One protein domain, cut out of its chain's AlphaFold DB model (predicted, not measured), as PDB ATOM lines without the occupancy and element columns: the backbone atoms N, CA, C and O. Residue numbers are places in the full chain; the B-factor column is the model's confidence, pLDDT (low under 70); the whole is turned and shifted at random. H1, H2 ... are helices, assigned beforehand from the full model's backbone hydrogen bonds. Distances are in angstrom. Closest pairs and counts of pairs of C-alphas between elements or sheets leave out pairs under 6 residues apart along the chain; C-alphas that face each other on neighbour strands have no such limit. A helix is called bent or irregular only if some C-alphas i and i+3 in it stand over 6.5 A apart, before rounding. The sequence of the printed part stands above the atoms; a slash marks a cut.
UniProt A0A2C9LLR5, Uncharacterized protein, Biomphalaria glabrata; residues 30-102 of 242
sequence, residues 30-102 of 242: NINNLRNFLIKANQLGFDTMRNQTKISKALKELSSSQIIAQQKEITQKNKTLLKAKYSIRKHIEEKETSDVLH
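This is residues 30 to 102 of the 242 residues of an uncharacterized protein of Biomphalaria glabrata (UniProt A0A2C9LLR5). Three helices follow one another in an open V: the short H2 and the long H3 meet near their ends at a corner, and the short H1 carries the H2 arm onward, touching neither. H3 makes the longest axis. The printed part has 73 residues with three named helices, H1, H2, H3 in order, and no named strand: all helix. It is extended, with a radius of gyration of the C-alphas of 19.6 A, and flat, spanning 57 by 42 by 14 A.

H1, residues 30 to 43, is apart from H2, residues 48 to 61, and from H3, residues 64 to 101. H2 and H3 are close but not clearly touching; their closest C-alphas, of Leu 59 and Ile 67, are 7.4 A apart. They run opposite ways at a steep tilt of 42 degrees. Every O i to N i+4 pair is within hydrogen-bond range in H1 and H2, and 32 of 34 in H3.

H1 begins at C-alpha 30 (18.824, 49.077, 4.950) and is 19.7 A long; H2 is 20.2 A. H3, 52.3 A, ends at C-alpha 101 (20.062, 45.108, -37.795). It has a kink of 37 degrees near residue 95 and is only just irregular: C-alphas 96 and 99 are 6.8 A apart.

The farthest C-alphas, of Glu 61 and Val 100, are 57.5 A apart. The printed part has no cut, and both links are tight. Residues 44 to 62 and 99 to 100 have pLDDT under 70.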
ATOM      1  N   ASN A  30      17.520  48.505   5.283       71.31
ATOM      2  CA  ASN A  30      18.824  49.077   4.950       71.31
ATOM      3  C   ASN A  30      19.984  48.457   5.740       71.31
ATOM      4  O   ASN A  30      21.067  48.271   5.182       71.31
ATOM      5  N   ILE A  31      19.772  48.117   7.012       75.19
ATOM      6  CA  ILE A  31      20.784  47.495   7.874       75.19
ATOM      7  C   ILE A  31      20.987  46.041   7.446       75.19
ATOM      8  O   ILE A  31      22.129  45.598   7.312       75.19
ATOM      9  N   ASN A  32      19.908  45.342   7.088       71.75
ATOM     10  CA  ASN A  32      19.970  43.995   6.518       71.75
ATOM     11  C   ASN A  32      20.690  43.957   5.165       71.75
ATOM     12  O   ASN A  32      21.555  43.107   4.938       71.75
ATOM     13  N   ASN A  33      20.408  44.907   4.274       76.38
ATOM     14  CA  ASN A  33      21.096  45.013   2.986       76.38
ATOM     15  C   ASN A  33      22.588  45.323   3.152       76.38
ATOM     16  O   ASN A  33      23.425  44.703   2.490       76.38
ATOM     17  N   LEU A  34      22.938  46.236   4.063       80.75
ATOM     18  CA  LEU A  34      24.328  46.553   4.379       80.75
ATOM     19  C   LEU A  34      25.043  45.354   5.013       80.75
ATOM     20  O   LEU A  34      26.161  45.035   4.615       80.75
ATOM     21  N   ARG A  35      24.396  44.639   5.937       72.19
ATOM     22  CA  ARG A  35      24.927  43.421   6.564       72.19
ATOM     23  C   ARG A  35      25.158  42.321   5.532       72.19
ATOM     24  O   ARG A  35      26.249  41.761   5.483       72.19
ATOM     25  N   ASN A  36      24.195  42.066   4.650       79.56
ATOM     26  CA  ASN A  36      24.333  41.105   3.553       79.56
ATOM     27  C   ASN A  36      25.461  41.494   2.591       79.56
ATOM     28  O   ASN A  36      26.234  40.638   2.157       79.56
ATOM     29  N   PHE A  37      25.597  42.786   2.286       81.00
ATOM     30  CA  PHE A  37      26.706  43.299   1.490       81.00
ATOM     31  C   PHE A  37      28.052  43.100   2.194       81.00
ATOM     32  O   PHE A  37      28.996  42.649   1.554       81.00
ATOM     33  N   LEU A  38      28.145  43.362   3.499       76.31
ATOM     34  CA  LEU A  38      29.360  43.160   4.293       76.31
ATOM     35  C   LEU A  38      29.727  41.675   4.415       76.31
ATOM     36  O   LEU A  38      30.892  41.326   4.249       76.31
ATOM     37  N   ILE A  39      28.745  40.789   4.607       78.19
ATOM     38  CA  ILE A  39      28.939  39.332   4.595       78.19
ATOM     39  C   ILE A  39      29.458  38.885   3.226       78.19
ATOM     40  O   ILE A  39      30.438  38.148   3.144       78.19
ATOM     41  N   LYS A  40      28.854  39.367   2.136       77.12
ATOM     42  CA  LYS A  40      29.269  39.013   0.774       77.12
ATOM     43  C   LYS A  40      30.633  39.605   0.413       77.12
ATOM     44  O   LYS A  40      31.430  38.942  -0.243       77.12
ATOM     45  N   ALA A  41      30.935  40.817   0.868       71.50
ATOM     46  CA  ALA A  41      32.247  41.438   0.730       71.50
ATOM     47  C   ALA A  41      33.318  40.649   1.500       71.50
ATOM     48  O   ALA A  41      34.397  40.418   0.955       71.50
ATOM     49  N   ASN A  42      32.999  40.159   2.700       72.75
ATOM     50  CA  ASN A  42      33.872  39.290   3.489       72.75
ATOM     51  C   ASN A  42      34.099  37.933   2.789       72.75
ATOM     52  O   ASN A  42      35.239  37.515   2.601       72.75
ATOM     53  N   GLN A  43      33.040  37.298   2.271       70.62
ATOM     54  CA  GLN A  43      33.135  36.060   1.476       70.62
ATOM     55  C   GLN A  43      33.980  36.221   0.203       70.62
ATOM     56  O   GLN A  43      34.669  35.293  -0.214       70.62
ATOM     57  N   LEU A  44      33.949  37.405  -0.413       69.94
ATOM     58  CA  LEU A  44      34.759  37.749  -1.583       69.94
ATOM     59  C   LEU A  44      36.190  38.201  -1.217       69.94
ATOM     60  O   LEU A  44      36.968  38.537  -2.110       69.94
ATOM     61  N   GLY A  45      36.552  38.207   0.070       61.47
ATOM     62  CA  GLY A  45      37.888  38.557   0.558       61.47
ATOM     63  C   GLY A  45      38.188  40.060   0.601       61.47
ATOM     64  O   GLY A  45      39.350  40.451   0.744       61.47
ATOM     65  N   PHE A  46      37.173  40.922   0.493       61.72
ATOM     66  CA  PHE A  46      37.304  42.381   0.560       61.72
ATOM     67  C   PHE A  46      37.300  42.900   2.008       61.72
ATOM     68  O   PHE A  46      36.486  43.737   2.384       61.72
ATOM     69  N   ASP A  47      38.257  42.455   2.821       65.06
ATOM     70  CA  ASP A  47      38.547  43.067   4.123       65.06
ATOM     71  C   ASP A  47      39.343  44.368   3.899       65.06
ATOM     72  O   ASP A  47      40.574  44.372   3.829       65.06
ATOM     73  N   THR A  48      38.659  45.496   3.712       59.28
ATOM     74  CA  THR A  48      39.289  46.757   3.269       59.28
ATOM     75  C   THR A  48      40.369  47.269   4.233       59.28
ATOM     76  O   THR A  48      41.442  47.668   3.782       59.28
ATOM     77  N   MET A  49      40.162  47.171   5.550       51.41
ATOM     78  CA  MET A  49      41.128  47.643   6.561       51.41
ATOM     79  C   MET A  49      42.257  46.637   6.850       51.41
ATOM     80  O   MET A  49      43.419  47.012   7.055       51.41
ATOM     81  N   ARG A  50      41.955  45.332   6.820       54.97
ATOM     82  CA  ARG A  50      42.941  44.268   7.081       54.97
ATOM     83  C   ARG A  50      43.849  44.022   5.877       54.97
ATOM     84  O   ARG A  50      45.031  43.735   6.052       54.97
ATOM     85  N   ASN A  51      43.332  44.183   4.660       60.44
ATOM     86  CA  ASN A  51      44.141  44.097   3.450       60.44
ATOM     87  C   ASN A  51      45.002  45.348   3.257       60.44
ATOM     88  O   ASN A  51      46.169  45.191   2.929       60.44
ATOM     89  N   GLN A  52      44.530  46.569   3.545       60.69
ATOM     90  CA  GLN A  52      45.378  47.773   3.443       60.69
ATOM     91  C   GLN A  52      46.588  47.739   4.391       60.69
ATOM     92  O   GLN A  52      47.699  48.105   3.999       60.69
ATOM     93  N   THR A  53      46.418  47.248   5.621       63.78
ATOM     94  CA  THR A  53      47.520  47.097   6.591       63.78
ATOM     95  C   THR A  53      48.493  45.971   6.218       63.78
ATOM     96  O   THR A  53      49.698  46.120   6.410       63.78
ATOM     97  N   LYS A  54      48.014  44.869   5.626       64.88
ATOM     98  CA  LYS A  54      48.871  43.800   5.074       64.88
ATOM     99  C   LYS A  54      49.607  44.237   3.804       64.88
ATOM    100  O   LYS A  54      50.800  43.991   3.685       64.88
ATOM    101  N   ILE A  55      48.925  44.931   2.895       63.75
ATOM    102  CA  ILE A  55      49.481  45.460   1.642       63.75
ATOM    103  C   ILE A  55      50.546  46.521   1.941       63.75
ATOM    104  O   ILE A  55      51.619  46.481   1.356       63.75
ATOM    105  N   SER A  56      50.304  47.427   2.892       64.31
ATOM    106  CA  SER A  56      51.286  48.449   3.296       64.31
ATOM    107  C   SER A  56      52.503  47.882   4.038       64.31
ATOM    108  O   SER A  56      53.585  48.452   3.921       64.31
ATOM    109  N   LYS A  57      52.367  46.765   4.766       68.25
ATOM    110  CA  LYS A  57      53.510  46.026   5.334       68.25
ATOM    111  C   LYS A  57      54.295  45.280   4.247       68.25
ATOM    112  O   LYS A  57      55.498  45.481   4.142       68.25
ATOM    113  N   ALA A  58      53.614  44.547   3.366       62.81
ATOM    114  CA  ALA A  58      54.237  43.838   2.244       62.81
ATOM    115  C   ALA A  58      54.923  44.781   1.231       62.81
ATOM    116  O   ALA A  58      55.967  44.447   0.684       62.81
ATOM    117  N   LEU A  59      54.386  45.989   1.017       61.84
ATOM    118  CA  LEU A  59      55.000  47.031   0.179       61.84
ATOM    119  C   LEU A  59      56.271  47.633   0.792       61.84
ATOM    120  O   LEU A  59      57.116  48.118   0.048       61.84
ATOM    121  N   LYS A  60      56.411  47.629   2.126       67.00
ATOM    122  CA  LYS A  60      57.637  48.082   2.807       67.00
ATOM    123  C   LYS A  60      58.749  47.030   2.765       67.00
ATOM    124  O   LYS A  60      59.915  47.394   2.853       67.00
ATOM    125  N   GLU A  61      58.390  45.754   2.636       69.31
ATOM    126  CA  GLU A  61      59.322  44.619   2.574       69.31
ATOM    127  C   GLU A  61      59.808  44.311   1.143       69.31
ATOM    128  O   GLU A  61      60.837  43.659   0.967       69.31
ATOM    129  N   LEU A  62      59.105  44.792   0.110       64.19
ATOM    130  CA  LEU A  62      59.438  44.555  -1.297       64.19
ATOM    131  C   LEU A  62      60.396  45.617  -1.863       64.19
ATOM    132  O   LEU A  62      60.220  46.818  -1.660       64.19
ATOM    133  N   SER A  63      61.374  45.183  -2.664       76.56
ATOM    134  CA  SER A  63      62.248  46.097  -3.408       76.56
ATOM    135  C   SER A  63      61.450  46.891  -4.453       76.56
ATOM    136  O   SER A  63      60.529  46.362  -5.084       76.56
ATOM    137  N   SER A  64      61.823  48.154  -4.696       78.81
ATOM    138  CA  SER A  64      61.132  49.044  -5.646       78.81
ATOM    139  C   SER A  64      61.010  48.442  -7.054       78.81
ATOM    140  O   SER A  64      60.010  48.659  -7.739       78.81
ATOM    141  N   SER A  65      61.973  47.614  -7.468       81.00
ATOM    142  CA  SER A  65      61.947  46.894  -8.746       81.00
ATOM    143  C   SER A  65      60.832  45.843  -8.827       81.00
ATOM    144  O   SER A  65      60.193  45.702  -9.873       81.00
ATOM    145  N   GLN A  66      60.549  45.141  -7.727       83.56
ATOM    146  CA  GLN A  66      59.503  44.118  -7.643       83.56
ATOM    147  C   GLN A  66      58.111  44.755  -7.656       83.56
ATOM    148  O   GLN A  66      57.219  44.263  -8.344       83.56
ATOM    149  N   ILE A  67      57.949  45.898  -6.983       87.00
ATOM    150  CA  ILE A  67      56.704  46.683  -7.000       87.00
ATOM    151  C   ILE A  67      56.393  47.149  -8.426       87.00
ATOM    152  O   ILE A  67      55.271  46.996  -8.907       87.00
ATOM    153  N   ILE A  68      57.396  47.665  -9.144       87.00
ATOM    154  CA  ILE A  68      57.232  48.090 -10.541       87.00
ATOM    155  C   ILE A  68      56.862  46.899 -11.441       87.00
ATOM    156  O   ILE A  68      56.015  47.045 -12.326       87.00
ATOM    157  N   ALA A  69      57.458  45.722 -11.227       87.69
ATOM    158  CA  ALA A  69      57.126  44.512 -11.981       87.69
ATOM    159  C   ALA A  69      55.674  44.063 -11.739       87.69
ATOM    160  O   ALA A  69      54.932  43.852 -12.702       87.69
ATOM    161  N   GLN A  70      55.236  44.016 -10.478       88.06
ATOM    162  CA  GLN A  70      53.853  43.685 -10.122       88.06
ATOM    163  C   GLN A  70      52.857  44.717 -10.661       88.06
ATOM    164  O   GLN A  70      51.815  44.346 -11.198       88.06
ATOM    165  N   GLN A  71      53.183  46.011 -10.615       88.25
ATOM    166  CA  GLN A  71      52.314  47.053 -11.163       88.25
ATOM    167  C   GLN A  71      52.161  46.930 -12.686       88.25
ATOM    168  O   GLN A  71      51.066  47.135 -13.220       88.25
ATOM    169  N   LYS A  72      53.232  46.563 -13.403       91.44
ATOM    170  CA  LYS A  72      53.167  46.266 -14.843       91.44
ATOM    171  C   LYS A  72      52.288  45.048 -15.123       91.44
ATOM    172  O   LYS A  72      51.465  45.106 -16.035       91.44
ATOM    173  N   GLU A  73      52.409  43.990 -14.326       93.38
ATOM    174  CA  GLU A  73      51.576  42.790 -14.445       93.38
ATOM    175  C   GLU A  73      50.092  43.097 -14.185       93.38
ATOM    176  O   GLU A  73      49.237  42.739 -14.997       93.38
ATOM    177  N   ILE A  74      49.781  43.833 -13.113       92.12
ATOM    178  CA  ILE A  74      48.421  44.286 -12.790       92.12
ATOM    179  C   ILE A  74      47.865  45.148 -13.924       92.12
ATOM    180  O   ILE A  74      46.733  44.953 -14.357       92.12
ATOM    181  N   THR A  75      48.667  46.066 -14.465       94.00
ATOM    182  CA  THR A  75      48.258  46.909 -15.599       94.00
ATOM    183  C   THR A  75      47.962  46.069 -16.840       94.00
ATOM    184  O   THR A  75      46.984  46.329 -17.541       94.00
ATOM    185  N   GLN A  76      48.765  45.038 -17.110       95.62
ATOM    186  CA  GLN A  76      48.539  44.135 -18.234       95.62
ATOM    187  C   GLN A  76      47.265  43.301 -18.048       95.62
ATOM    188  O   GLN A  76      46.454  43.228 -18.971       95.62
ATOM    189  N   LYS A  77      47.043  42.743 -16.853       95.88
ATOM    190  CA  LYS A  77      45.811  42.016 -16.508       95.88
ATOM    191  C   LYS A  77      44.577  42.917 -16.571       95.88
ATOM    192  O   LYS A  77      43.538  42.511 -17.077       95.88
ATOM    193  N   ASN A  78      44.691  44.172 -16.140       94.50
ATOM    194  CA  ASN A  78      43.608  45.144 -16.267       94.50
ATOM    195  C   ASN A  78      43.301  45.461 -17.733       94.50
ATOM    196  O   ASN A  78      42.134  45.539 -18.108       94.50
ATOM    197  N   LYS A  79      44.319  45.583 -18.594       95.38
ATOM    198  CA  LYS A  79      44.114  45.768 -20.038       95.38
ATOM    199  C   LYS A  79      43.405  44.575 -20.675       95.38
ATOM    200  O   LYS A  79      42.497  44.783 -21.476       95.38
ATOM    201  N   THR A  80      43.792  43.343 -20.346       95.88
ATOM    202  CA  THR A  80      43.120  42.149 -20.889       95.88
ATOM    203  C   THR A  80      41.689  42.030 -20.369       95.88
ATOM    204  O   THR A  80      40.782  41.763 -21.154       95.88
ATOM    205  N   LEU A  81      41.461  42.330 -19.090       95.75
ATOM    206  CA  LEU A  81      40.131  42.358 -18.484       95.75
ATOM    207  C   LEU A  81      39.229  43.423 -19.119       95.75
ATOM    208  O   LEU A  81      38.069  43.143 -19.403       95.75
ATOM    209  N   LEU A  82      39.743  44.625 -19.389       95.81
ATOM    210  CA  LEU A  82      38.985  45.671 -20.081       95.81
ATOM    211  C   LEU A  82      38.644  45.272 -21.519       95.81
ATOM    212  O   LEU A  82      37.512  45.485 -21.944       95.81
ATOM    213  N   LYS A  83      39.577  44.642 -22.247       96.88
ATOM    214  CA  LYS A  83      39.303  44.097 -23.588       96.88
ATOM    215  C   LYS A  83      38.191  43.049 -23.555       96.88
ATOM    216  O   LYS A  83      37.275  43.129 -24.366       96.88
ATOM    217  N   ALA A  84      38.238  42.123 -22.598       95.56
ATOM    218  CA  ALA A  84      37.204  41.105 -22.424       95.56
ATOM    219  C   ALA A  84      35.846  41.718 -22.035       95.56
ATOM    220  O   ALA A  84      34.811  41.350 -22.585       95.56
ATOM    221  N   LYS A  85      35.832  42.703 -21.127       95.62
ATOM    222  CA  LYS A  85      34.606  43.439 -20.776       95.62
ATOM    223  C   LYS A  85      34.015  44.164 -21.981       95.62
ATOM    224  O   LYS A  85      32.801  44.146 -22.161       95.62
ATOM    225  N   TYR A  86      34.862  44.779 -22.800       96.75
ATOM    226  CA  TYR A  86      34.434  45.451 -24.019       96.75
ATOM    227  C   TYR A  86      33.840  44.467 -25.032       96.75
ATOM    228  O   TYR A  86      32.755  44.725 -25.540       96.75
ATOM    229  N   SER A  87      34.484  43.321 -25.283       95.69
ATOM    230  CA  SER A  87      33.933  42.313 -26.197       95.69
ATOM    231  C   SER A  87      32.604  41.749 -25.698       95.69
ATOM    232  O   SER A  87      31.678  41.605 -26.484       95.69
ATOM    233  N   ILE A  88      32.476  41.492 -24.391       94.56
ATOM    234  CA  ILE A  88      31.209  41.045 -23.794       94.56
ATOM    235  C   ILE A  88      30.117  42.093 -24.010       94.56
ATOM    236  O   ILE A  88      29.037  41.752 -24.479       94.56
ATOM    237  N   ARG A  89      30.397  43.369 -23.713       93.12
ATOM    238  CA  ARG A  89      29.422  44.447 -23.912       93.12
ATOM    239  C   ARG A  89      29.028  44.583 -25.381       93.12
ATOM    240  O   ARG A  89      27.842  44.649 -25.667       93.12
ATOM    241  N   LYS A  90      30.001  44.528 -26.292       91.81
ATOM    242  CA  LYS A  90      29.746  44.547 -27.732       91.81
ATOM    243  C   LYS A  90      28.810  43.412 -28.150       91.81
ATOM    244  O   LYS A  90      27.865  43.664 -28.877       91.81
ATOM    245  N   HIS A  91      29.038  42.186 -27.680       88.88
ATOM    246  CA  HIS A  91      28.170  41.055 -28.018       88.88
ATOM    247  C   HIS A  91      26.772  41.152 -27.397       88.88
ATOM    248  O   HIS A  91      25.816  40.668 -27.994       88.88
ATOM    249  N   ILE A  92      26.630  41.769 -26.221       90.81
ATOM    250  CA  ILE A  92      25.313  42.042 -25.624       90.81
ATOM    251  C   ILE A  92      24.554  43.054 -26.483       90.81
ATOM    252  O   ILE A  92      23.429  42.776 -26.884       90.81
ATOM    253  N   GLU A  93      25.192  44.171 -26.828       87.25
ATOM    254  CA  GLU A  93      24.603  45.197 -27.696       87.25
ATOM    255  C   GLU A  93      24.280  44.630 -29.089       87.25
ATOM    256  O   GLU A  93      23.211  44.886 -29.636       87.25
ATOM    257  N   GLU A  94      25.157  43.797 -29.650       84.69
ATOM    258  CA  GLU A  94      24.936  43.107 -30.924       84.69
ATOM    259  C   GLU A  94      23.779  42.110 -30.835       84.69
ATOM    260  O   GLU A  94      23.001  42.019 -31.768       84.69
ATOM    261  N   LYS A  95      23.583  41.422 -29.707       84.19
ATOM    262  CA  LYS A  95      22.416  40.551 -29.501       84.19
ATOM    263  C   LYS A  95      21.116  41.348 -29.375       84.19
ATOM    264  O   LYS A  95      20.103  40.936 -29.929       84.19
ATOM    265  N   GLU A  96      21.133  42.465 -28.654       81.56
ATOM    266  CA  GLU A  96      19.960  43.336 -28.495       81.56
ATOM    267  C   GLU A  96      19.562  44.000 -29.817       81.56
ATOM    268  O   GLU A  96      18.380  44.189 -30.093       81.56
ATOM    269  N   THR A  97      20.547  44.316 -30.659       80.06
ATOM    270  CA  THR A  97      20.329  44.968 -31.955       80.06
ATOM    271  C   THR A  97      20.247  43.993 -33.130       80.06
ATOM    272  O   THR A  97      19.747  44.367 -34.189       80.06
ATOM    273  N   SER A  98      20.661  42.737 -32.949       74.50
ATOM    274  CA  SER A  98      20.668  41.668 -33.960       74.50
ATOM    275  C   SER A  98      19.301  41.496 -34.609       74.50
ATOM    276  O   SER A  98      19.198  41.413 -35.832       74.50
ATOM    277  N   ASP A  99      18.243  41.531 -33.798       67.00
ATOM    278  CA  ASP A  99      16.870  41.340 -34.263       67.00
ATOM    279  C   ASP A  99      16.381  42.450 -35.212       67.00
ATOM    280  O   ASP A  99      15.427  42.240 -35.961       67.00
ATOM    281  N   VAL A 100      17.039  43.614 -35.209       69.88
ATOM    282  CA  VAL A 100      16.659  44.798 -36.000       69.88
ATOM    283  C   VAL A 100      17.702  45.146 -37.070       69.88
ATOM    284  O   VAL A 100      17.366  45.733 -38.096       69.88
ATOM    285  N   LEU A 101      18.973  44.790 -36.867       74.00
ATOM    286  CA  LEU A 101      20.062  45.108 -37.795       74.00
ATOM    287  C   LEU A 101      20.350  43.983 -38.794       74.00
ATOM    288  O   LEU A 101      20.838  44.260 -39.893       74.00
ATOM    289  N   HIS A 102      20.052  42.723 -38.463       76.31
ATOM    290  CA  HIS A 102      20.246  41.626 -39.406       76.31
ATOM    291  C   HIS A 102      19.057  41.522 -40.359       76.31
ATOM    292  O   HIS A 102      18.057  40.864 -40.074       76.31
TER     293      HIS A 102